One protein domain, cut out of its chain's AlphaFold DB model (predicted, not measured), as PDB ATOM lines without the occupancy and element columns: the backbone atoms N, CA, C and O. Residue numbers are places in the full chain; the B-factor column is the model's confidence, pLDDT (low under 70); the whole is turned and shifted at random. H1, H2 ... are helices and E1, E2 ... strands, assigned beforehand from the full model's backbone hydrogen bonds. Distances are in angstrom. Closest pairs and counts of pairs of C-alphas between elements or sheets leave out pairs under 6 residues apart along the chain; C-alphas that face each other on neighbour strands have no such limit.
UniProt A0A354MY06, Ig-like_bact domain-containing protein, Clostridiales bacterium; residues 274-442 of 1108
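This is residues 274 to 442 of the 1108 residues of the protein "Ig-like_bact domain-containing protein" of Clostridiales bacterium (UniProt A0A354MY06). One long helix, H4, runs through the middle, with shorter helices packed round it: H1 and H2, H6, and the helical hairpin of H7 and H8. Near the end of H4 lie H5 and the strand hairpin E1 and E2, while residues 317 to 322, of which 320 to 322 belong to H3, stick out. The printed part has 169 residues, with eight named helices and two named strands in the order H1 H2 H3 H4 E1 E2 H5 H6 H7 H8; the sheet E1 - E2 is antiparallel, and the class is mostly helix. It is compact, with a radius of gyration of the C-alphas of 16.9 A and spans of 51 by 43 by 27 A.

H1, residues 274 to 278, touches H2, residues 302 to 317, which meets it with residues 304 to 311 alone; the closest C-alphas, of Ala 274 and Ala 311, are 6.3 A apart. H3, residues 320 to 323, is close to but not clearly touching H2, with C-alphas of Tyr 315 and Ala 323 6.8 A apart. H4, residues 328 to 354, is the hub, touching five helices. Its residues 330 to 337 alone touch H1, the closest C-alphas being those of Ala 275 and Glu 330 at 5.0 A. It touches H2 at a steep tilt of 67 degrees, opposite ways, closest at the C-alphas of Ala 308 and Ala 338, 4.9 A, through residues 305 to 312 of H2 and 334 to 342 of H4 alone. E1, residues 358 to 363, comes closest to H4 at the C-alphas of Lys 351 and Thr 359, 6.4 A. E1 and E2, residues 366 to 371, form an antiparallel hairpin, with N 361 and O 368 at 2.9 A, within hydrogen-bond range. H5, residues 376 to 388, is close to but not clearly touching H4, at Tyr 354 and Gly 382, whose C-alphas are 6.7 A apart. H6, residues 392 to 404, touches H4 opposite ways at a shallow tilt of 32 degrees, only just short of steep; the closest C-alphas, of Ala 349 and Asp 393, are 5.1 A apart. H7, residues 407 to 413, touches residues 328 to 335 of H4 alone, closest at the C-alphas of Asp 332 and Cys 413, 6.2 A. H8, residues 433 to 438, touches residues 335 to 343 of H4 alone, closest at the C-alphas of Ile 339 and Val 433, 6.7 A. H7 and H8 form a helical hairpin, with C-alphas of Ser 410 and Gly 434 closest at 6.0 A. Every O i to N i+4 pair is within hydrogen-bond range in H1, H2, H5, H6, H7 and H8, and 21 of 23 in H4; H3 is too short for such a pair.

H1 begins at C-alpha 274, (24.257, -34.083, -8.211). H2 is 22.9 A long, H5 18.2 A and H6 17.9 A. H4 spans 36.7 A, from C-alpha 328 at (33.009, -44.466, -9.996) to C-alpha 354 at (1.165, -45.713, -28.182). E1 measures 15.5 A and E2 16.1 A. H8 ends at C-alpha 438, (18.648, -54.644, -22.200).

The two C-alphas farthest apart, of Phe 325 and Thr 375, are 53.4 A apart. The printed part has no cut. The links H1 to H2, residues 279 to 301, and H7 to H8, residues 414 to 432, are long; in the latter, residues 423 to 424 pair antiparallel with residues 427 to 428. The mean pLDDT of the printed part is 92.0, and residue 290 and residues 363 to 366 are under 70.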
ATOM      1  N   ALA A 274      25.381 -33.184  -7.966       96.62
ATOM      2  CA  ALA A 274      24.257 -34.083  -8.211       96.62
ATOM      3  C   ALA A 274      24.503 -35.465  -7.587       96.62
ATOM      4  O   ALA A 274      23.678 -35.932  -6.806       96.62
ATOM      5  N   ALA A 275      25.667 -36.075  -7.835       97.56
ATOM      6  CA  ALA A 275      26.059 -37.350  -7.233       97.56
ATOM      7  C   ALA A 275      26.004 -37.309  -5.703       97.56
ATOM      8  O   ALA A 275      25.456 -38.211  -5.078       97.56
ATOM      9  N   LYS A 276      26.505 -36.231  -5.090       95.69
ATOM     10  CA  LYS A 276      26.442 -36.031  -3.639       95.69
ATOM     11  C   LYS A 276      25.002 -36.009  -3.130       95.69
ATOM     12  O   LYS A 276      24.722 -36.621  -2.102       95.69
ATOM     13  N   THR A 277      24.101 -35.336  -3.840       95.19
ATOM     14  CA  THR A 277      22.671 -35.301  -3.492       95.19
ATOM     15  C   THR A 277      22.053 -36.699  -3.578       95.19
ATOM     16  O   THR A 277      21.398 -37.142  -2.639       95.19
ATOM     17  N   LEU A 278      22.333 -37.427  -4.661       96.12
ATOM     18  CA  LEU A 278      21.762 -38.748  -4.937       96.12
ATOM     19  C   LEU A 278      22.377 -39.876  -4.093       96.12
ATOM     20  O   LEU A 278      21.715 -40.873  -3.823       96.12
ATOM     21  N   SER A 279      23.609 -39.704  -3.605       95.00
ATOM     22  CA  SER A 279      24.291 -40.678  -2.738       95.00
ATOM     23  C   SER A 279      23.609 -40.891  -1.380       95.00
ATOM     24  O   SER A 279      23.926 -41.846  -0.678       95.00
ATOM     25  N   ALA A 280      22.676 -40.009  -1.001       92.62
ATOM     26  CA  ALA A 280      21.896 -40.116   0.229       92.62
ATOM     27  C   ALA A 280      20.655 -41.023   0.102       92.62
ATOM     28  O   ALA A 280      19.974 -41.245   1.102       92.62
ATOM     29  N   ILE A 281      20.340 -41.514  -1.102       94.00
ATOM     30  CA  ILE A 281      19.196 -42.402  -1.343       94.00
ATOM     31  C   ILE A 281      19.485 -43.786  -0.753       94.00
ATOM     32  O   ILE A 281      20.550 -44.359  -0.983       94.00
ATOM     33  N   ASP A 282      18.519 -44.324  -0.010       92.38
ATOM     34  CA  ASP A 282      18.589 -45.666   0.562       92.38
ATOM     35  C   ASP A 282      18.136 -46.718  -0.459       92.38
ATOM     36  O   ASP A 282      16.984 -46.731  -0.884       92.38
ATOM     37  N   TRP A 283      19.054 -47.603  -0.843       93.12
ATOM     38  CA  TRP A 283      18.834 -48.668  -1.827       93.12
ATOM     39  C   TRP A 283      18.654 -50.057  -1.191       93.12
ATOM     40  O   TRP A 283      18.647 -51.054  -1.908       93.12
ATOM     41  N   SER A 284      18.524 -50.139   0.140       91.19
ATOM     42  CA  SER A 284      18.468 -51.409   0.883       91.19
ATOM     43  C   SER A 284      17.125 -52.148   0.812       91.19
ATOM     44  O   SER A 284      17.012 -53.257   1.329       91.19
ATOM     45  N   HIS A 285      16.113 -51.569   0.159       89.69
ATOM     46  CA  HIS A 285      14.786 -52.165  -0.009       89.69
ATOM     47  C   HIS A 285      14.413 -52.278  -1.489       89.69
ATOM     48  O   HIS A 285      14.666 -51.356  -2.269       89.69
ATOM     49  N   TYR A 286      13.787 -53.395  -1.853       90.00
ATOM     50  CA  TYR A 286      13.308 -53.696  -3.199       90.00
ATOM     51  C   TYR A 286      11.928 -54.352  -3.132       90.00
ATOM     52  O   TYR A 286      11.656 -55.153  -2.239       90.00
ATOM     53  N   GLU A 287      11.083 -54.048  -4.114       86.31
ATOM     54  CA  GLU A 287       9.786 -54.691  -4.322       86.31
ATOM     55  C   GLU A 287       9.676 -55.134  -5.780       86.31
ATOM     56  O   GLU A 287      10.215 -54.477  -6.678       86.31
ATOM     57  N   TYR A 288       8.972 -56.243  -6.019       79.88
ATOM     58  CA  TYR A 288       8.708 -56.701  -7.381       79.88
ATOM     59  C   TYR A 288       7.989 -55.611  -8.197       79.88
ATOM     60  O   TYR A 288       7.133 -54.904  -7.652       79.88
ATOM     61  N   PRO A 289       8.302 -55.474  -9.500       78.88
ATOM     62  CA  PRO A 289       7.655 -54.493 -10.357       78.88
ATOM     63  C   PRO A 289       6.136 -54.671 -10.360       78.88
ATOM     64  O   PRO A 289       5.631 -55.782 -10.514       78.88
ATOM     65  N   THR A 290       5.404 -53.567 -10.232       67.25
ATOM     66  CA  THR A 290       3.937 -53.542 -10.340       67.25
ATOM     67  C   THR A 290       3.548 -52.803 -11.614       67.25
ATOM     68  O   THR A 290       4.023 -51.695 -11.865       67.25
ATOM     69  N   ASP A 291       2.719 -53.430 -12.454       73.75
ATOM     70  CA  ASP A 291       2.265 -52.866 -13.740       73.75
ATOM     71  C   ASP A 291       3.419 -52.384 -14.657       73.75
ATOM     72  O   ASP A 291       3.335 -51.355 -15.332       73.75
ATOM     73  N   GLY A 292       4.540 -53.110 -14.633       76.38
ATOM     74  CA  GLY A 292       5.727 -52.817 -15.440       76.38
ATOM     75  C   GLY A 292       6.604 -51.667 -14.957       76.38
ATOM     76  O   GLY A 292       7.554 -51.311 -15.645       76.38
ATOM     77  N   LYS A 293       6.341 -51.093 -13.779       85.06
ATOM     78  CA  LYS A 293       7.205 -50.061 -13.188       85.06
ATOM     79  C   LYS A 293       8.207 -50.664 -12.222       85.06
ATOM     80  O   LYS A 293       7.844 -51.430 -11.331       85.06
ATOM     81  N   MET A 294       9.457 -50.237 -12.348       89.38
ATOM     82  CA  MET A 294      10.499 -50.558 -11.386       89.38
ATOM     83  C   MET A 294      10.239 -49.838 -10.066       89.38
ATOM     84  O   MET A 294       9.841 -48.666 -10.058       89.38
ATOM     85  N   TYR A 295      10.502 -50.528  -8.955       90.44
ATOM     86  CA  TYR A 295      10.411 -49.936  -7.625       90.44
ATOM     87  C   TYR A 295      11.291 -48.679  -7.531       90.44
ATOM     88  O   TYR A 295      12.400 -48.626  -8.047       90.44
ATOM     89  N   GLN A 296      10.794 -47.628  -6.891       91.19
ATOM     90  CA  GLN A 296      11.564 -46.408  -6.669       91.19
ATOM     91  C   GLN A 296      11.737 -46.231  -5.160       91.19
ATOM     92  O   GLN A 296      10.728 -46.271  -4.452       91.19
ATOM     93  N   PRO A 297      12.968 -46.029  -4.648       91.12
ATOM     94  CA  PRO A 297      13.189 -45.906  -3.214       91.12
ATOM     95  C   PRO A 297      12.303 -44.855  -2.541       91.12
ATOM     96  O   PRO A 297      12.016 -43.789  -3.099       91.12
ATOM     97  N   ALA A 298      11.889 -45.145  -1.307       87.50
ATOM     98  CA  ALA A 298      11.005 -44.276  -0.548       87.50
ATOM     99  C   ALA A 298      11.616 -42.875  -0.361       87.50
ATOM    100  O   ALA A 298      12.766 -42.721   0.047       87.50
ATOM    101  N   GLY A 299      10.820 -41.839  -0.635       85.94
ATOM    102  CA  GLY A 299      11.224 -40.439  -0.476       85.94
ATOM    103  C   GLY A 299      11.917 -39.811  -1.689       85.94
ATOM    104  O   GLY A 299      12.112 -38.598  -1.682       85.94
ATOM    105  N   VAL A 300      12.226 -40.580  -2.740       93.25
ATOM    106  CA  VAL A 300      12.739 -40.028  -4.003       93.25
ATOM    107  C   VAL A 300      11.638 -39.243  -4.719       93.25
ATOM    108  O   VAL A 300      10.530 -39.742  -4.919       93.25
ATOM    109  N   THR A 301      11.948 -38.020  -5.147       94.62
ATOM    110  CA  THR A 301      11.012 -37.126  -5.839       94.62
ATOM    111  C   THR A 301      11.244 -37.085  -7.355       94.62
ATOM    112  O   THR A 301      12.304 -37.456  -7.857       94.62
ATOM    113  N   ASP A 302      10.272 -36.555  -8.104       94.25
ATOM    114  CA  ASP A 302      10.420 -36.258  -9.541       94.25
ATOM    115  C   ASP A 302      11.609 -35.315  -9.830       94.25
ATOM    116  O   ASP A 302      12.283 -35.437 -10.853       94.25
ATOM    117  N   ALA A 303      11.913 -34.397  -8.904       96.31
ATOM    118  CA  ALA A 303      13.060 -33.502  -9.024       96.31
ATOM    119  C   ALA A 303      14.394 -34.257  -8.911       96.31
ATOM    120  O   ALA A 303      15.319 -33.950  -9.664       96.31
ATOM    121  N   ASP A 304      14.479 -35.261  -8.033       96.31
ATOM    122  CA  ASP A 304      15.669 -36.109  -7.890       96.31
ATOM    123  C   ASP A 304      15.889 -36.957  -9.147       96.31
ATOM    124  O   ASP A 304      17.006 -37.039  -9.660       96.31
ATOM    125  N   GLY A 305      14.811 -37.517  -9.706       96.25
ATOM    126  CA  GLY A 305      14.855 -38.253 -10.971       96.25
ATOM    127  C   GLY A 305      15.345 -37.389 -12.138       96.25
ATOM    128  O   GLY A 305      16.281 -37.758 -12.852       96.25
ATOM    129  N   LYS A 306      14.790 -36.180 -12.292       96.88
ATOM    130  CA  LYS A 306      15.236 -35.209 -13.310       96.88
ATOM    131  C   LYS A 306      16.674 -34.744 -13.094       96.88
ATOM    132  O   LYS A 306      17.390 -34.533 -14.078       96.88
ATOM    133  N   LEU A 307      17.101 -34.592 -11.838       97.44
ATOM    134  CA  LEU A 307      18.486 -34.289 -11.485       97.44
ATOM    135  C   LEU A 307      19.416 -35.420 -11.937       97.44
ATOM    136  O   LEU A 307      20.417 -35.132 -12.586       97.44
ATOM    137  N   ALA A 308      19.062 -36.681 -11.667       97.94
ATOM    138  CA  ALA A 308      19.838 -37.842 -12.097       97.94
ATOM    139  C   ALA A 308      19.962 -37.913 -13.628       97.94
ATOM    140  O   ALA A 308      21.074 -37.998 -14.149       97.94
ATOM    141  N   MET A 309      18.847 -37.774 -14.356       97.94
ATOM    142  CA  MET A 309      18.847 -37.784 -15.826       97.94
ATOM    143  C   MET A 309      19.683 -36.638 -16.414       97.94
ATOM    144  O   MET A 309      20.488 -36.852 -17.319       97.94
ATOM    145  N   SER A 310      19.548 -35.424 -15.872       97.25
ATOM    146  CA  SER A 310      20.305 -34.258 -16.351       97.25
ATOM    147  C   SER A 310      21.796 -34.352 -16.010       97.25
ATOM    148  O   SER A 310      22.637 -33.948 -16.812       97.25
ATOM    149  N   ALA A 311      22.145 -34.889 -14.836       97.62
ATOM    150  CA  ALA A 311      23.532 -35.106 -14.432       97.62
ATOM    151  C   ALA A 311      24.209 -36.175 -15.296       97.62
ATOM    152  O   ALA A 311      25.374 -36.012 -15.664       97.62
ATOM    153  N   LEU A 312      23.473 -37.224 -15.672       97.50
ATOM    154  CA  LEU A 312      23.954 -38.260 -16.578       97.50
ATOM    155  C   LEU A 312      24.197 -37.713 -17.994       97.50
ATOM    156  O   LEU A 312      25.265 -37.925 -18.570       97.50
ATOM    157  N   GLU A 313      23.249 -36.935 -18.526       97.25
ATOM    158  CA  GLU A 313      23.389 -36.235 -19.814       97.25
ATOM    159  C   GLU A 313      24.603 -35.290 -19.810       97.25
ATOM    160  O   GLU A 313      25.411 -35.295 -20.744       97.25
ATOM    161  N   LEU A 314      24.791 -34.539 -18.719       96.56
ATOM    162  CA  LEU A 314      25.945 -33.662 -18.549       96.56
ATOM    163  C   LEU A 314      27.260 -34.451 -18.490       96.56
ATOM    164  O   LEU A 314      28.217 -34.067 -19.161       96.56
ATOM    165  N   TYR A 315      27.300 -35.570 -17.758       97.00
ATOM    166  CA  TYR A 315      28.471 -36.449 -17.684       97.00
ATOM    167  C   TYR A 315      28.908 -36.939 -19.071       97.00
ATOM    168  O   TYR A 315      30.097 -36.905 -19.395       97.00
ATOM    169  N   TYR A 316      27.970 -37.319 -19.944       95.56
ATOM    170  CA  TYR A 316      28.317 -37.759 -21.300       95.56
ATOM    171  C   TYR A 316      28.924 -36.666 -22.171       95.56
ATOM    172  O   TYR A 316      29.733 -36.991 -23.049       95.56
ATOM    173  N   SER A 317      28.582 -35.403 -21.912       95.56
ATOM    174  CA  SER A 317      29.137 -34.245 -22.617       95.56
ATOM    175  C   SER A 317      30.553 -33.858 -22.162       95.56
ATOM    176  O   SER A 317      31.231 -33.103 -22.862       95.56
ATOM    177  N   LEU A 318      31.026 -34.388 -21.025       95.12
ATOM    178  CA  LEU A 318      32.373 -34.120 -20.522       95.12
ATOM    179  C   LEU A 318      33.447 -34.675 -21.468       95.12
ATOM    180  O   LEU A 318      33.303 -35.742 -22.078       95.12
ATOM    181  N   SER A 319      34.578 -33.966 -21.543       93.44
ATOM    182  CA  SER A 319      35.781 -34.510 -22.174       93.44
ATOM    183  C   SER A 319      36.289 -35.720 -21.379       93.44
ATOM    184  O   SER A 319      36.055 -35.810 -20.176       93.44
ATOM    185  N   ALA A 320      37.025 -36.642 -22.013       90.75
ATOM    186  CA  ALA A 320      37.566 -37.817 -21.314       90.75
ATOM    187  C   ALA A 320      38.387 -37.432 -20.067       90.75
ATOM    188  O   ALA A 320      38.243 -38.040 -19.015       90.75
ATOM    189  N   LYS A 321      39.171 -36.351 -20.170       90.50
ATOM    190  CA  LYS A 321      39.961 -35.811 -19.059       90.50
ATOM    191  C   LYS A 321      39.086 -35.269 -17.922       90.50
ATOM    192  O   LYS A 321      39.453 -35.404 -16.762       90.50
ATOM    193  N   ASP A 322      37.972 -34.623 -18.249       93.06
ATOM    194  CA  ASP A 322      37.064 -34.055 -17.248       93.06
ATOM    195  C   ASP A 322      36.230 -35.151 -16.567       93.06
ATOM    196  O   ASP A 322      35.983 -35.088 -15.364       93.06
ATOM    197  N   ALA A 323      35.855 -36.193 -17.313       92.62
ATOM    198  CA  ALA A 323      35.161 -37.363 -16.786       92.62
ATOM    199  C   ALA A 323      36.008 -38.146 -15.762       92.62
ATOM    200  O   ALA A 323      35.439 -38.670 -14.809       92.62
ATOM    201  N   ASP A 324      37.344 -38.165 -15.894       93.12
ATOM    202  CA  ASP A 324      38.262 -38.806 -14.931       93.12
ATOM    203  C   ASP A 324      38.209 -38.180 -13.519       93.12
ATOM    204  O   ASP A 324      38.658 -38.791 -12.547       93.12
ATOM    205  N   PHE A 325      37.664 -36.964 -13.375       93.44
ATOM    206  CA  PHE A 325      37.473 -36.314 -12.072       93.44
ATOM    207  C   PHE A 325      36.175 -36.714 -11.352       93.44
ATOM    208  O   PHE A 325      35.997 -36.343 -10.180       93.44
ATOM    209  N   VAL A 326      35.283 -37.440 -12.032       95.69
ATOM    210  CA  VAL A 326      34.071 -38.037 -11.459       95.69
ATOM    211  C   VAL A 326      34.404 -39.469 -11.052       95.69
ATOM    212  O   VAL A 326      34.753 -40.305 -11.886       95.69
ATOM    213  N   MET A 327      34.347 -39.752  -9.754       95.38
ATOM    214  CA  MET A 327      34.685 -41.069  -9.217       95.38
ATOM    215  C   MET A 327      33.624 -42.110  -9.603       95.38
ATOM    216  O   MET A 327      32.453 -41.750  -9.721       95.38
ATOM    217  N   PRO A 328      33.979 -43.408  -9.703       95.12
ATOM    218  CA  PRO A 328      33.009 -44.466  -9.996       95.12
ATOM    219  C   PRO A 328      31.782 -44.428  -9.075       95.12
ATOM    220  O   PRO A 328      30.673 -44.300  -9.562       95.12
ATOM    221  N   ALA A 329      31.975 -44.351  -7.752       94.81
ATOM    222  CA  ALA A 329      30.865 -44.273  -6.795       94.81
ATOM    223  C   ALA A 329      29.969 -43.021  -6.959       94.81
ATOM    224  O   ALA A 329      28.780 -43.057  -6.630       94.81
ATOM    225  N   GLU A 330      30.523 -41.906  -7.456       97.38
ATOM    226  CA  GLU A 330      29.748 -40.695  -7.763       97.38
ATOM    227  C   GLU A 330      28.853 -40.939  -8.987       97.38
ATOM    228  O   GLU A 330      27.666 -40.612  -8.961       97.38
ATOM    229  N   LEU A 331      29.402 -41.559 -10.035       97.44
ATOM    230  CA  LEU A 331      28.647 -41.921 -11.229       97.44
ATOM    231  C   LEU A 331      27.609 -43.015 -10.943       97.44
ATOM    232  O   LEU A 331      26.479 -42.888 -11.401       97.44
ATOM    233  N   ASP A 332      27.942 -44.019 -10.129       96.31
ATOM    234  CA  ASP A 332      27.026 -45.088  -9.713       96.31
ATOM    235  C   ASP A 332      25.797 -44.509  -9.001       96.31
ATOM    236  O   ASP A 332      24.663 -44.880  -9.304       96.31
ATOM    237  N   SER A 333      26.000 -43.527  -8.111       95.31
ATOM    238  CA  SER A 333      24.905 -42.841  -7.404       95.31
ATOM    239  C   SER A 333      23.940 -42.129  -8.363       95.31
ATOM    240  O   SER A 333      22.739 -42.080  -8.107       95.31
ATOM    241  N   ILE A 334      24.450 -41.596  -9.479       98.00
ATOM    242  CA  ILE A 334      23.631 -40.989 -10.539       98.00
ATOM    243  C   ILE A 334      22.943 -42.076 -11.369       98.00
ATOM    244  O   ILE A 334      21.730 -42.021 -11.575       98.00
ATOM    245  N   ALA A 335      23.712 -43.060 -11.839       97.25
ATOM    246  CA  ALA A 335      23.270 -44.101 -12.759       97.25
ATOM    247  C   ALA A 335      22.120 -44.934 -12.182       97.25
ATOM    248  O   ALA A 335      21.145 -45.177 -12.891       97.25
ATOM    249  N   ARG A 336      22.191 -45.305 -10.893       95.94
ATOM    250  CA  ARG A 336      21.146 -46.082 -10.204       95.94
ATOM    251  C   ARG A 336      19.778 -45.408 -10.262       95.94
ATOM    252  O   ARG A 336      18.802 -46.048 -10.643       95.94
ATOM    253  N   LEU A 337      19.693 -44.119  -9.921       96.50
ATOM    254  CA  LEU A 337      18.411 -43.416  -9.998       96.50
ATOM    255  C   LEU A 337      18.018 -43.110 -11.446       96.50
ATOM    256  O   LEU A 337      16.849 -43.256 -11.793       96.50
ATOM    257  N   ALA A 338      18.974 -42.711 -12.288       97.50
ATOM    258  CA  ALA A 338      18.700 -42.367 -13.679       97.50
ATOM    259  C   ALA A 338      18.081 -43.543 -14.451       97.50
ATOM    260  O   ALA A 338      17.086 -43.343 -15.145       97.50
ATOM    261  N   ILE A 339      18.608 -44.765 -14.298       96.38
ATOM    262  CA  ILE A 339      18.079 -45.934 -15.012       96.38
ATOM    263  C   ILE A 339      16.664 -46.302 -14.542       96.38
ATOM    264  O   ILE A 339      15.806 -46.559 -15.376       96.38
ATOM    265  N   ILE A 340      16.387 -46.245 -13.233       95.25
ATOM    266  CA  ILE A 340      15.068 -46.575 -12.667       95.25
ATOM    267  C   ILE A 340      14.025 -45.527 -13.044       95.25
ATOM    268  O   ILE A 340      12.989 -45.848 -13.626       95.25
ATOM    269  N   TYR A 341      14.304 -44.259 -12.739       96.25
ATOM    270  CA  TYR A 341      13.380 -43.166 -13.021       96.25
ATOM    271  C   TYR A 341      13.173 -43.001 -14.528       96.25
ATOM    272  O   TYR A 341      12.041 -42.887 -14.995       96.25
ATOM    273  N   GLY A 342      14.257 -43.026 -15.305       96.06
ATOM    274  CA  GLY A 342      14.176 -42.859 -16.747       96.06
ATOM    275  C   GLY A 342      13.478 -44.025 -17.446       96.06
ATOM    276  O   GLY A 342      12.700 -43.759 -18.358       96.06
ATOM    277  N   TYR A 343      13.658 -45.276 -16.996       94.00
ATOM    278  CA  TYR A 343      12.853 -46.409 -17.472       94.00
ATOM    279  C   TYR A 343      11.365 -46.217 -17.157       94.00
ATOM    280  O   TYR A 343      10.536 -46.339 -18.053       94.00
ATOM    281  N   ASN A 344      11.018 -45.856 -15.917       93.69
ATOM    282  CA  ASN A 344       9.622 -45.676 -15.508       93.69
ATOM    283  C   ASN A 344       8.911 -44.577 -16.314       93.69
ATOM    284  O   ASN A 344       7.771 -44.765 -16.743       93.69
ATOM    285  N   GLU A 345       9.580 -43.447 -16.555       95.75
ATOM    286  CA  GLU A 345       9.041 -42.359 -17.377       95.75
ATOM    287  C   GLU A 345       8.957 -42.738 -18.860       95.75
ATOM    288  O   GLU A 345       7.959 -42.435 -19.514       95.75
ATOM    289  N   PHE A 346       9.968 -43.438 -19.384       94.69
ATOM    290  CA  PHE A 346       9.973 -43.979 -20.745       94.69
ATOM    291  C   PHE A 346       8.802 -44.947 -20.967       94.69
ATOM    292  O   PHE A 346       8.015 -44.770 -21.896       94.69
ATOM    293  N   TYR A 347       8.635 -45.918 -20.069       92.31
ATOM    294  CA  TYR A 347       7.558 -46.903 -20.095       92.31
ATOM    295  C   TYR A 347       6.177 -46.239 -19.994       92.31
ATOM    296  O   TYR A 347       5.272 -46.526 -20.780       92.31
ATOM    297  N   ALA A 348       6.020 -45.281 -19.074       93.44
ATOM    298  CA  ALA A 348       4.775 -44.536 -18.923       93.44
ATOM    299  C   ALA A 348       4.449 -43.674 -20.154       93.44
ATOM    300  O   ALA A 348       3.277 -43.552 -20.511       93.44
ATOM    301  N   ALA A 349       5.455 -43.086 -20.809       95.75
ATOM    302  CA  ALA A 349       5.263 -42.333 -22.045       95.75
ATOM    303  C   ALA A 349       4.813 -43.239 -23.200       95.75
ATOM    304  O   ALA A 349       3.892 -42.860 -23.918       95.75
ATOM    305  N   ILE A 350       5.367 -44.453 -23.334       94.50
ATOM    306  CA  ILE A 350       4.895 -45.440 -24.325       94.50
ATOM    307  C   ILE A 350       3.427 -45.783 -24.072       94.50
ATOM    308  O   ILE A 350       2.607 -45.620 -24.974       94.50
ATOM    309  N   LYS A 351       3.068 -46.152 -22.834       92.94
ATOM    310  CA  LYS A 351       1.675 -46.456 -22.465       92.94
ATOM    311  C   LYS A 351       0.718 -45.290 -22.755       92.94
ATOM    312  O   LYS A 351      -0.395 -45.511 -23.213       92.94
ATOM    313  N   ARG A 352       1.119 -44.036 -22.522       94.88
ATOM    314  CA  ARG A 352       0.267 -42.871 -22.839       94.88
ATOM    315  C   ARG A 352       0.151 -42.599 -24.334       94.88
ATOM    316  O   ARG A 352      -0.903 -42.163 -24.793       94.88
ATOM    317  N   ALA A 353       1.241 -42.772 -25.076       95.19
ATOM    318  CA  ALA A 353       1.340 -42.295 -26.446       95.19
ATOM    319  C   ALA A 353       0.971 -43.338 -27.503       95.19
ATOM    320  O   ALA A 353       0.532 -42.922 -28.578       95.19
ATOM    321  N   TYR A 354       1.175 -44.624 -27.207       96.31
ATOM    322  CA  TYR A 354       1.165 -45.713 -28.182       96.31
ATOM    323  C   TYR A 354       0.440 -46.980 -27.712       96.31
ATOM    324  O   TYR A 354       0.451 -47.932 -28.474       96.31
ATOM    325  N   ALA A 355      -0.222 -47.016 -26.545       93.81
ATOM    326  CA  ALA A 355      -0.852 -48.246 -26.031       93.81
ATOM    327  C   ALA A 355      -1.833 -48.934 -26.998       93.81
ATOM    328  O   ALA A 355      -1.927 -50.154 -26.959       93.81
ATOM    329  N   ASP A 356      -2.501 -48.188 -27.884       94.94
ATOM    330  CA  ASP A 356      -3.396 -48.745 -28.914       94.94
ATOM    331  C   ASP A 356      -2.655 -49.112 -30.222       94.94
ATOM    332  O   ASP A 356      -3.272 -49.399 -31.243       94.94
ATOM    333  N   VAL A 357      -1.324 -49.005 -30.256       96.56
ATOM    334  CA  VAL A 357      -0.467 -49.265 -31.426       96.56
ATOM    335  C   VAL A 357       0.553 -50.355 -31.111       96.56
ATOM    336  O   VAL A 357       0.657 -51.328 -31.858       96.56
ATOM    337  N   PHE A 358       1.311 -50.167 -30.031       95.25
ATOM    338  CA  PHE A 358       2.227 -51.136 -29.443       95.25
ATOM    339  C   PHE A 358       2.483 -50.812 -27.964       95.25
ATOM    340  O   PHE A 358       2.439 -49.656 -27.531       95.25
ATOM    341  N   THR A 359       2.833 -51.825 -27.183       91.56
ATOM    342  CA  THR A 359       3.202 -51.701 -25.772       91.56
ATOM    343  C   THR A 359       4.474 -52.489 -25.467       91.56
ATOM    344  O   THR A 359       5.002 -53.219 -26.306       91.56
ATOM    345  N   LEU A 360       4.998 -52.299 -24.259       88.25
ATOM    346  CA  LEU A 360       6.040 -53.145 -23.693       88.25
ATOM    347  C   LEU A 360       5.386 -54.087 -22.680       88.25
ATOM    348  O   LEU A 360       4.917 -53.637 -21.628       88.25
ATOM    349  N   ALA A 361       5.328 -55.367 -23.024       80.38
ATOM    350  CA  ALA A 361       4.758 -56.421 -22.199       80.38
ATOM    351  C   ALA A 361       5.839 -57.078 -21.332       80.38
ATOM    352  O   ALA A 361       7.029 -57.016 -21.645       80.38
ATOM    353  N   LEU A 362       5.416 -57.675 -20.217       70.88
ATOM    354  CA  LEU A 362       6.261 -58.438 -19.302       70.88
ATOM    355  C   LEU A 362       5.770 -59.881 -19.265       70.88
ATOM    356  O   LEU A 362       4.641 -60.117 -18.846       70.88
ATOM    357  N   ASP A 363       6.630 -60.825 -19.633       63.72
ATOM    358  CA  ASP A 363       6.370 -62.259 -19.478       63.72
ATOM    359  C   ASP A 363       7.632 -62.973 -18.983       63.72
ATOM    360  O   ASP A 363       8.745 -62.672 -19.423       63.72
ATOM    361  N   GLY A 364       7.480 -63.867 -18.004       57.06
ATOM    362  CA  GLY A 364       8.587 -64.649 -17.440       57.06
ATOM    363  C   GLY A 364       9.779 -63.822 -16.929       57.06
ATOM    364  O   GLY A 364      10.899 -64.325 -16.880       57.06
ATOM    365  N   GLY A 365       9.573 -62.542 -16.590       56.66
ATOM    366  CA  GLY A 365      10.636 -61.609 -16.189       56.66
ATOM    367  C   GLY A 365      11.395 -60.932 -17.341       56.66
ATOM    368  O   GLY A 365      12.354 -60.207 -17.081       56.66
ATOM    369  N   SER A 366      10.971 -61.124 -18.594       65.62
ATOM    370  CA  SER A 366      11.512 -60.451 -19.783       65.62
ATOM    371  C   SER A 366      10.539 -59.393 -20.304       65.62
ATOM    372  O   SER A 366       9.331 -59.615 -20.330       65.62
ATOM    373  N   VAL A 367      11.064 -58.241 -20.734       75.88
ATOM    374  CA  VAL A 367      10.275 -57.217 -21.436       75.88
ATOM    375  C   VAL A 367      10.407 -57.426 -22.936       75.88
ATOM    376  O   VAL A 367      11.526 -57.524 -23.439       75.88
ATOM    377  N   TYR A 368       9.287 -57.429 -23.646       83.62
ATOM    378  CA  TYR A 368       9.251 -57.504 -25.104       83.62
ATOM    379  C   TYR A 368       8.243 -56.511 -25.683       83.62
ATOM    380  O   TYR A 368       7.390 -55.967 -24.980       83.62
ATOM    381  N   LEU A 369       8.409 -56.218 -26.971       90.06
ATOM    382  CA  LEU A 369       7.496 -55.382 -27.738       90.06
ATOM    383  C   LEU A 369       6.290 -56.220 -28.164       90.06
ATOM    384  O   LEU A 369       6.472 -57.279 -28.752       90.06
ATOM    385  N   GLU A 370       5.091 -55.698 -27.951       92.88
ATOM    386  CA  GLU A 370       3.840 -56.292 -28.417       92.88
ATOM    387  C   GLU A 370       3.075 -55.242 -29.228       92.88
ATOM    388  O   GLU A 370       2.947 -54.096 -28.795       92.88
ATOM    389  N   TYR A 371       2.586 -55.600 -30.415       95.69
ATOM    390  CA  TYR A 371       1.743 -54.701 -31.212       95.69
ATOM    391  C   TYR A 371       0.287 -54.849 -30.775       95.69
ATOM    392  O   TYR A 371      -0.178 -55.951 -30.530       95.69
ATOM    393  N   THR A 372      -0.444 -53.739 -30.707       95.38
ATOM    394  CA  THR A 372      -1.809 -53.675 -30.141       95.38
ATOM    395  C   THR A 372      -2.781 -52.904 -31.039       95.38
ATOM    396  O   THR A 372      -3.864 -52.501 -30.623       95.38
ATOM    397  N   CYS A 373      -2.393 -52.650 -32.292       95.81
ATOM    398  CA  CYS A 373      -3.215 -51.918 -33.252       95.81
ATOM    399  C   CYS A 373      -4.344 -52.773 -33.837       95.81
ATOM    400  O   CYS A 373      -4.255 -53.253 -34.966       95.81
ATOM    401  N   ASP A 374      -5.462 -52.847 -33.116       91.94
ATOM    402  CA  ASP A 374      -6.672 -53.583 -33.519       91.94
ATOM    403  C   ASP A 374      -7.232 -53.163 -34.887       91.94
ATOM    404  O   ASP A 374      -7.886 -53.945 -35.576       91.94
ATOM    405  N   THR A 375      -6.985 -51.919 -35.314       95.06
ATOM    406  CA  THR A 375      -7.414 -51.428 -36.630       95.06
ATOM    407  C   THR A 375      -6.266 -50.829 -37.428       95.06
ATOM    408  O   THR A 375      -5.356 -50.191 -36.884       95.06
ATOM    409  N   ILE A 376      -6.368 -50.940 -38.754       96.06
ATOM    410  CA  ILE A 376      -5.426 -50.308 -39.684       96.06
ATOM    411  C   ILE A 376      -5.367 -48.781 -39.513       96.06
ATOM    412  O   ILE A 376      -4.312 -48.178 -39.710       96.06
ATOM    413  N   ASP A 377      -6.471 -48.136 -39.127       96.94
ATOM    414  CA  ASP A 377      -6.508 -46.688 -38.909       96.94
ATOM    415  C   ASP A 377      -5.722 -46.294 -37.655       96.94
ATOM    416  O   ASP A 377      -4.991 -45.299 -37.678       96.94
ATOM    417  N   THR A 378      -5.785 -47.107 -36.596       96.81
ATOM    418  CA  THR A 378      -4.950 -46.930 -35.402       96.81
ATOM    419  C   THR A 378      -3.470 -47.110 -35.738       96.81
ATOM    420  O   THR A 378      -2.654 -46.262 -35.373       96.81
ATOM    421  N   ALA A 379      -3.117 -48.138 -36.522       97.31
ATOM    422  CA  ALA A 379      -1.746 -48.341 -36.995       97.31
ATOM    423  C   ALA A 379      -1.240 -47.147 -37.828       97.31
ATOM    424  O   ALA A 379      -0.133 -46.657 -37.604       97.31
ATOM    425  N   ARG A 380      -2.061 -46.622 -38.751       97.88
ATOM    426  CA  ARG A 380      -1.736 -45.436 -39.571       97.88
ATOM    427  C   ARG A 380      -1.534 -44.182 -38.725       97.88
ATOM    428  O   ARG A 380      -0.589 -43.432 -38.969       97.88
ATOM    429  N   ALA A 381      -2.405 -43.947 -37.743       96.81
ATOM    430  CA  ALA A 381      -2.281 -42.817 -36.829       96.81
ATOM    431  C   ALA A 381      -1.015 -42.932 -35.963       96.81
ATOM    432  O   ALA A 381      -0.282 -41.951 -35.819       96.81
ATOM    433  N   GLY A 382      -0.732 -44.134 -35.450       96.44
ATOM    434  CA  GLY A 382       0.482 -44.454 -34.702       96.44
ATOM    435  C   GLY A 382       1.751 -44.218 -35.513       96.44
ATOM    436  O   GLY A 382       2.641 -43.503 -35.056       96.44
ATOM    437  N   LEU A 383       1.794 -44.732 -36.746       97.69
ATOM    438  CA  LEU A 383       2.898 -44.526 -37.683       97.69
ATOM    439  C   LEU A 383       3.141 -43.033 -37.948       97.69
ATOM    440  O   LEU A 383       4.262 -42.554 -37.808       97.69
ATOM    441  N   ALA A 384       2.089 -42.277 -38.282       97.25
ATOM    442  CA  ALA A 384       2.210 -40.847 -38.563       97.25
ATOM    443  C   ALA A 384       2.717 -40.051 -37.348       97.25
ATOM    444  O   ALA A 384       3.519 -39.128 -37.503       97.25
ATOM    445  N   LYS A 385       2.268 -40.413 -36.140       96.31
ATOM    446  CA  LYS A 385       2.720 -39.798 -34.886       96.31
ATOM    447  C   LYS A 385       4.194 -40.108 -34.608       96.31
ATOM    448  O   LYS A 385       4.957 -39.181 -34.327       96.31
ATOM    449  N   LEU A 386       4.592 -41.374 -34.749       95.88
ATOM    450  CA  LEU A 386       5.964 -41.826 -34.520       95.88
ATOM    451  C   LEU A 386       6.946 -41.177 -35.504       95.88
ATOM    452  O   LEU A 386       7.974 -40.658 -35.077       95.88
ATOM    453  N   ALA A 387       6.581 -41.121 -36.789       94.56
ATOM    454  CA  ALA A 387       7.378 -40.494 -37.843       94.56
ATOM    455  C   ALA A 387       7.530 -38.972 -37.655       94.56
ATOM    456  O   ALA A 387       8.580 -38.401 -37.952       94.56
ATOM    457  N   ALA A 388       6.488 -38.293 -37.158       95.19
ATOM    458  CA  ALA A 388       6.550 -36.860 -36.875       95.19
ATOM    459  C   ALA A 388       7.443 -36.551 -35.660       95.19
ATOM    460  O   ALA A 388       8.193 -35.576 -35.682       95.19
ATOM    461  N   ALA A 389       7.356 -37.369 -34.601       93.69
ATOM    462  CA  ALA A 389       8.107 -37.213 -33.351       93.69
ATOM    463  C   ALA A 389       8.003 -35.805 -32.718       93.69
ATOM    464  O   ALA A 389       8.940 -35.297 -32.091       93.69
ATOM    465  N   GLU A 390       6.856 -35.143 -32.895       93.38
ATOM    466  CA  GLU A 390       6.643 -33.769 -32.434       93.38
ATOM    467  C   GLU A 390       5.985 -33.678 -31.051       93.38
ATOM    468  O   GLU A 390       6.128 -32.642 -30.393       93.38
ATOM    469  N   ASP A 391       5.290 -34.719 -30.588       95.81
ATOM    470  CA  ASP A 391       4.647 -34.721 -29.274       95.81
ATOM    471  C   ASP A 391       5.644 -34.952 -28.129       95.81
ATOM    472  O   ASP A 391       6.726 -35.519 -28.310       95.81
ATOM    473  N   ASP A 392       5.281 -34.469 -26.940       96.62
ATOM    474  CA  ASP A 392       6.168 -34.467 -25.774       96.62
ATOM    475  C   ASP A 392       6.521 -35.885 -25.300       96.62
ATOM    476  O   ASP A 392       7.664 -36.113 -24.897       96.62
ATOM    477  N   ASP A 393       5.592 -36.843 -25.401       97.25
ATOM    478  CA  ASP A 393       5.841 -38.231 -25.004       97.25
ATOM    479  C   ASP A 393       6.822 -38.907 -25.975       97.25
ATOM    480  O   ASP A 393       7.817 -39.473 -25.526       97.25
ATOM    481  N   THR A 394       6.645 -38.779 -27.297       96.38
ATOM    482  CA  THR A 394       7.601 -39.339 -28.280       96.38
ATOM    483  C   THR A 394       8.996 -38.728 -28.149       96.38
ATOM    484  O   THR A 394      10.004 -39.438 -28.189       96.38
ATOM    485  N   LYS A 395       9.083 -37.412 -27.909       96.62
ATOM    486  CA  LYS A 395      10.362 -36.742 -27.628       96.62
ATOM    487  C   LYS A 395      11.025 -37.279 -26.363       96.62
ATOM    488  O   LYS A 395      12.246 -37.443 -26.351       96.62
ATOM    489  N   LEU A 396      10.248 -37.545 -25.311       96.56
ATOM    490  CA  LEU A 396      10.750 -38.128 -24.067       96.56
ATOM    491  C   LEU A 396      11.246 -39.556 -24.294       96.56
ATOM    492  O   LEU A 396      12.365 -39.858 -23.884       96.56
ATOM    493  N   ILE A 397      10.474 -40.390 -25.000       96.19
ATOM    494  CA  ILE A 397      10.841 -41.768 -25.360       96.19
ATOM    495  C   ILE A 397      12.204 -41.780 -26.059       96.19
ATOM    496  O   ILE A 397      13.124 -42.462 -25.610       96.19
ATOM    497  N   PHE A 398      12.385 -40.961 -27.100       96.38
ATOM    498  CA  PHE A 398      13.654 -40.898 -27.830       96.38
ATOM    499  C   PHE A 398      14.785 -40.323 -26.983       96.38
ATOM    500  O   PHE A 398      15.899 -40.849 -27.012       96.38
ATOM    501  N   LYS A 399      14.521 -39.260 -26.213       95.94
ATOM    502  CA  LYS A 399      15.537 -38.650 -25.352       95.94
ATOM    503  C   LYS A 399      16.040 -39.651 -24.311       95.94
ATOM    504  O   LYS A 399      17.248 -39.825 -24.176       95.94
ATOM    505  N   TYR A 400      15.134 -40.285 -23.571       96.56
ATOM    506  CA  TYR A 400      15.487 -41.176 -22.467       96.56
ATOM    507  C   TYR A 400      16.030 -42.509 -22.975       96.56
ATOM    508  O   TYR A 400      17.041 -42.967 -22.448       96.56
ATOM    509  N   GLY A 401      15.456 -43.067 -24.045       95.31
ATOM    510  CA  GLY A 401      15.987 -44.256 -24.711       95.31
ATOM    511  C   GLY A 401      17.433 -44.057 -25.173       95.31
ATOM    512  O   GLY A 401      18.312 -44.827 -24.797       95.31
ATOM    513  N   ASN A 402      17.723 -42.972 -25.902       95.62
ATOM    514  CA  ASN A 402      19.087 -42.672 -26.362       95.62
ATOM    515  C   ASN A 402      20.058 -42.397 -25.204       95.62
ATOM    516  O   ASN A 402      21.227 -42.776 -25.273       95.62
ATOM    517  N   LEU A 403      19.596 -41.713 -24.151       95.94
ATOM    518  CA  LEU A 403      20.437 -41.398 -23.000       95.94
ATOM    519  C   LEU A 403      20.815 -42.668 -22.229       95.94
ATOM    520  O   LEU A 403      21.986 -42.870 -21.921       95.94
ATOM    521  N   LEU A 404      19.845 -43.535 -21.948       95.75
ATOM    522  CA  LEU A 404      20.049 -44.733 -21.132       95.75
ATOM    523  C   LEU A 404      20.649 -45.905 -21.915       95.75
ATOM    524  O   LEU A 404      21.180 -46.824 -21.302       95.75
ATOM    525  N   LYS A 405      20.649 -45.856 -23.252       93.88
ATOM    526  CA  LYS A 405      21.384 -46.794 -24.122       93.88
ATOM    527  C   LYS A 405      22.773 -46.301 -24.525       93.88
ATOM    528  O   LYS A 405      23.435 -46.938 -25.338       93.88
ATOM    529  N   ASN A 406      23.234 -45.183 -23.966       93.88
ATOM    530  CA  ASN A 406      24.563 -44.668 -24.260       93.88
ATOM    531  C   ASN A 406      25.654 -45.667 -23.831       93.88
ATOM    532  O   ASN A 406      25.682 -46.095 -22.678       93.88
ATOM    533  N   GLU A 407      26.594 -45.980 -24.730       93.62
ATOM    534  CA  GLU A 407      27.680 -46.949 -24.485       93.62
ATOM    535  C   GLU A 407      28.507 -46.617 -23.231       93.62
ATOM    536  O   GLU A 407      28.914 -47.518 -22.492       93.62
ATOM    537  N   LYS A 408      28.682 -45.323 -22.914       92.44
ATOM    538  CA  LYS A 408      29.398 -44.893 -21.701       92.44
ATOM    539  C   LYS A 408      28.715 -45.377 -20.416       92.44
ATOM    540  O   LYS A 408      29.414 -45.579 -19.425       92.44
ATOM    541  N   LEU A 409      27.386 -45.544 -20.405       94.56
ATOM    542  CA  LEU A 409      26.671 -46.079 -19.242       94.56
ATOM    543  C   LEU A 409      27.055 -47.532 -18.993       94.56
ATOM    544  O   LEU A 409      27.448 -47.876 -17.883       94.56
ATOM    545  N   SER A 410      26.986 -48.360 -20.040       92.38
ATOM    546  CA  SER A 410      27.329 -49.778 -19.947       92.38
ATOM    547  C   SER A 410      28.795 -49.975 -19.583       92.38
ATOM    548  O   SER A 410      29.100 -50.772 -18.703       92.38
ATOM    549  N   GLU A 411      29.706 -49.207 -20.190       94.19
ATOM    550  CA  GLU A 411      31.146 -49.330 -19.941       94.19
ATOM    551  C   GLU A 411      31.546 -48.986 -18.501       94.19
ATOM    552  O   GLU A 411      32.520 -49.534 -17.983       94.19
ATOM    553  N   LYS A 412      30.853 -48.027 -17.874       94.25
ATOM    554  CA  LYS A 412      31.241 -47.494 -16.562       94.25
ATOM    555  C   LYS A 412      30.411 -48.042 -15.415       94.25
ATOM    556  O   LYS A 412      30.968 -48.246 -14.342       94.25
ATOM    557  N   CYS A 413      29.125 -48.286 -15.646       96.25
ATOM    558  CA  CYS A 413      28.168 -48.650 -14.607       96.25
ATOM    559  C   CYS A 413      27.365 -49.914 -14.933       96.25
ATOM    560  O   CYS A 413      26.483 -50.247 -14.151       96.25
ATOM    561  N   GLY A 414      27.643 -50.638 -16.027       93.94
ATOM    562  CA  GLY A 414      26.874 -51.832 -16.412       93.94
ATOM    563  C   GLY A 414      26.720 -52.856 -15.279       93.94
ATOM    564  O   GLY A 414      25.608 -53.298 -15.012       93.94
ATOM    565  N   GLU A 415      27.799 -53.118 -14.539       95.69
ATOM    566  CA  GLU A 415      27.844 -54.055 -13.399       95.69
ATOM    567  C   GLU A 415      27.384 -53.436 -12.063       95.69
ATOM    568  O   GLU A 415      27.510 -54.038 -10.996       95.69
ATOM    569  N   THR A 416      26.896 -52.194 -12.070       95.50
ATOM    570  CA  THR A 416      26.460 -51.526 -10.839       95.50
ATOM    571  C   THR A 416      25.137 -52.113 -10.374       95.50
ATOM    572  O   THR A 416      24.100 -51.847 -10.980       95.50
ATOM    573  N   VAL A 417      25.158 -52.853  -9.263       95.06
ATOM    574  CA  VAL A 417      23.944 -53.322  -8.576       95.06
ATOM    575  C   VAL A 417      23.124 -52.119  -8.112       95.06
ATOM    576  O   VAL A 417      23.661 -51.224  -7.450       95.06
ATOM    577  N   ILE A 418      21.840 -52.093  -8.466       94.94
ATOM    578  CA  ILE A 418      20.922 -50.981  -8.196       94.94
ATOM    579  C   ILE A 418      20.488 -50.992  -6.727       94.94
ATOM    580  O   ILE A 418      20.766 -50.038  -6.003       94.94
ATOM    581  N   TYR A 419      19.885 -52.094  -6.271       93.38
ATOM    582  CA  TYR A 419      19.366 -52.270  -4.906       93.38
ATOM    583  C   TYR A 419      20.394 -52.934  -3.988       93.38
ATOM    584  O   TYR A 419      20.212 -54.041  -3.484       93.38
ATOM    585  N   GLN A 420      21.543 -52.279  -3.831       89.00
ATOM    586  CA  GLN A 420      22.657 -52.843  -3.076       89.00
ATOM    587  C   GLN A 420      22.278 -53.089  -1.606       89.00
ATOM    588  O   GLN A 420      22.052 -52.146  -0.849       89.00
ATOM    589  N   GLY A 421      22.304 -54.360  -1.196       85.94
ATOM    590  CA  GLY A 421      21.978 -54.790   0.167       85.94
ATOM    591  C   GLY A 421      20.512 -55.173   0.386       85.94
ATOM    592  O   GLY A 421      20.171 -55.522   1.511       85.94
ATOM    593  N   ALA A 422      19.672 -55.131  -0.655       90.56
ATOM    594  CA  ALA A 422      18.307 -55.643  -0.592       90.56
ATOM    595  C   ALA A 422      18.272 -57.175  -0.714       90.56
ATOM    596  O   ALA A 422      19.022 -57.770  -1.493       90.56
ATOM    597  N   GLU A 423      17.358 -57.803   0.027       87.94
ATOM    598  CA  GLU A 423      17.071 -59.236  -0.037       87.94
ATOM    599  C   GLU A 423      15.587 -59.472  -0.328       87.94
ATOM    600  O   GLU A 423      14.717 -58.747   0.154       87.94
ATOM    601  N   MET A 424      15.298 -60.520  -1.091       79.75
ATOM    602  CA  MET A 424      13.954 -60.949  -1.448       79.75
ATOM    603  C   MET A 424      13.881 -62.469  -1.319       79.75
ATOM    604  O   MET A 424      14.701 -63.182  -1.892       79.75
ATOM    605  N   ASN A 425      12.941 -62.972  -0.515       78.62
ATOM    606  CA  ASN A 425      12.827 -64.400  -0.177       78.62
ATOM    607  C   ASN A 425      14.149 -65.028   0.327       78.62
ATOM    608  O   ASN A 425      14.451 -66.184   0.043       78.62
ATOM    609  N   GLY A 426      14.956 -64.255   1.067       78.25
ATOM    610  CA  GLY A 426      16.256 -64.691   1.594       78.25
ATOM    611  C   GLY A 426      17.398 -64.734   0.568       78.25
ATOM    612  O   GLY A 426      18.461 -65.273   0.873       78.25
ATOM    613  N   GLN A 427      17.201 -64.188  -0.637       80.38
ATOM    614  CA  GLN A 427      18.227 -64.060  -1.676       80.38
ATOM    615  C   GLN A 427      18.559 -62.590  -1.952       80.38
ATOM    616  O   GLN A 427      17.671 -61.742  -1.976       80.38
ATOM    617  N   VAL A 428      19.838 -62.283  -2.184       88.00
ATOM    618  CA  VAL A 428      20.297 -60.923  -2.518       88.00
ATOM    619  C   VAL A 428      19.774 -60.514  -3.897       88.00
ATOM    620  O   VAL A 428      19.866 -61.283  -4.852       88.00
ATOM    621  N   VAL A 429      19.258 -59.290  -4.012       87.44
ATOM    622  CA  VAL A 429      18.780 -58.734  -5.286       87.44
ATOM    623  C   VAL A 429      19.972 -58.308  -6.150       87.44
ATOM    624  O   VAL A 429      20.588 -57.272  -5.903       87.44
ATOM    625  N   ASP A 430      20.275 -59.084  -7.192       89.25
ATOM    626  CA  ASP A 430      21.402 -58.844  -8.113       89.25
ATOM    627  C   ASP A 430      20.970 -58.161  -9.428       89.25
ATOM    628  O   ASP A 430      21.297 -58.572 -10.544       89.25
ATOM    629  N   LEU A 431      20.155 -57.107  -9.312       90.81
ATOM    630  CA  LEU A 431      19.729 -56.322 -10.470       90.81
ATOM    631  C   LEU A 431      20.739 -55.205 -10.755       90.81
ATOM    632  O   LEU A 431      20.772 -54.197 -10.046       90.81
ATOM    633  N   ALA A 432      21.534 -55.366 -11.810       94.31
ATOM    634  CA  ALA A 432      22.492 -54.369 -12.269       94.31
ATOM    635  C   ALA A 432      21.885 -53.367 -13.272       94.31
ATOM    636  O   ALA A 432      20.901 -53.661 -13.954       94.31
ATOM    637  N   VAL A 433      22.507 -52.191 -13.413       94.94
ATOM    638  CA  VAL A 433      22.138 -51.179 -14.427       94.94
ATOM    639  C   VAL A 433      22.114 -51.791 -15.829       94.94
ATOM    640  O   VAL A 433      21.172 -51.556 -16.584       94.94
ATOM    641  N   GLY A 434      23.106 -52.621 -16.164       92.50
ATOM    642  CA  GLY A 434      23.202 -53.299 -17.453       92.50
ATOM    643  C   GLY A 434      22.004 -54.201 -17.753       92.50
ATOM    644  O   GLY A 434      21.569 -54.244 -18.900       92.50
ATOM    645  N   HIS A 435      21.413 -54.841 -16.737       90.38
ATOM    646  CA  HIS A 435      20.206 -55.658 -16.904       90.38
ATOM    647  C   HIS A 435      18.997 -54.809 -17.315       90.38
ATOM    648  O   HIS A 435      18.241 -55.213 -18.188       90.38
ATOM    649  N   LEU A 436      18.824 -53.605 -16.760       88.62
ATOM    650  CA  LEU A 436      17.736 -52.715 -17.192       88.62
ATOM    651  C   LEU A 436      17.997 -52.085 -18.566       88.62
ATOM    652  O   LEU A 436      17.061 -51.791 -19.302       88.62
ATOM    653  N   MET A 437      19.259 -51.909 -18.960       90.94
ATOM    654  CA  MET A 437      19.588 -51.404 -20.295       90.94
ATOM    655  C   MET A 437      19.180 -52.367 -21.421       90.94
ATOM    656  O   MET A 437      19.007 -51.920 -22.560       90.94
ATOM    657  N   THR A 438      19.048 -53.673 -21.163       88.25
ATOM    658  CA  THR A 438      18.648 -54.644 -22.200       88.25
ATOM    659  C   THR A 438      17.171 -54.525 -22.564       88.25
ATOM    660  O   THR A 438      16.831 -54.703 -23.728       88.25
ATOM    661  N   ILE A 439      16.328 -54.129 -21.607       84.88
ATOM    662  CA  ILE A 439      14.877 -53.957 -21.773       84.88
ATOM    663  C   ILE A 439      14.469 -52.540 -22.207       84.88
ATOM    664  O   ILE A 439      13.286 -52.207 -22.253       84.88
ATOM    665  N   MET A 440      15.449 -51.684 -22.510       88.88
ATOM    666  CA  MET A 440      15.233 -50.342 -23.044       88.88
ATOM    667  C   MET A 440      15.590 -50.257 -24.524       88.88
ATOM    668  O   MET A 440      16.589 -50.823 -24.990       88.88
ATOM    669  N   TYR A 441      14.805 -49.453 -25.238       92.12
ATOM    670  CA  TYR A 441      14.954 -49.217 -26.666       92.12
ATOM    671  C   TYR A 441      15.338 -47.764 -26.940       92.12
ATOM    672  O   TYR A 441      14.765 -46.833 -26.376       92.12
ATOM    673  N   ASP A 442      16.327 -47.574 -27.809       93.62
ATOM    674  CA  ASP A 442      16.723 -46.258 -28.301       93.62
ATOM    675  C   ASP A 442      15.920 -45.868 -29.550       93.62
ATOM    676  O   ASP A 442      15.161 -46.663 -30.110       93.62
TER     677      ASP A 442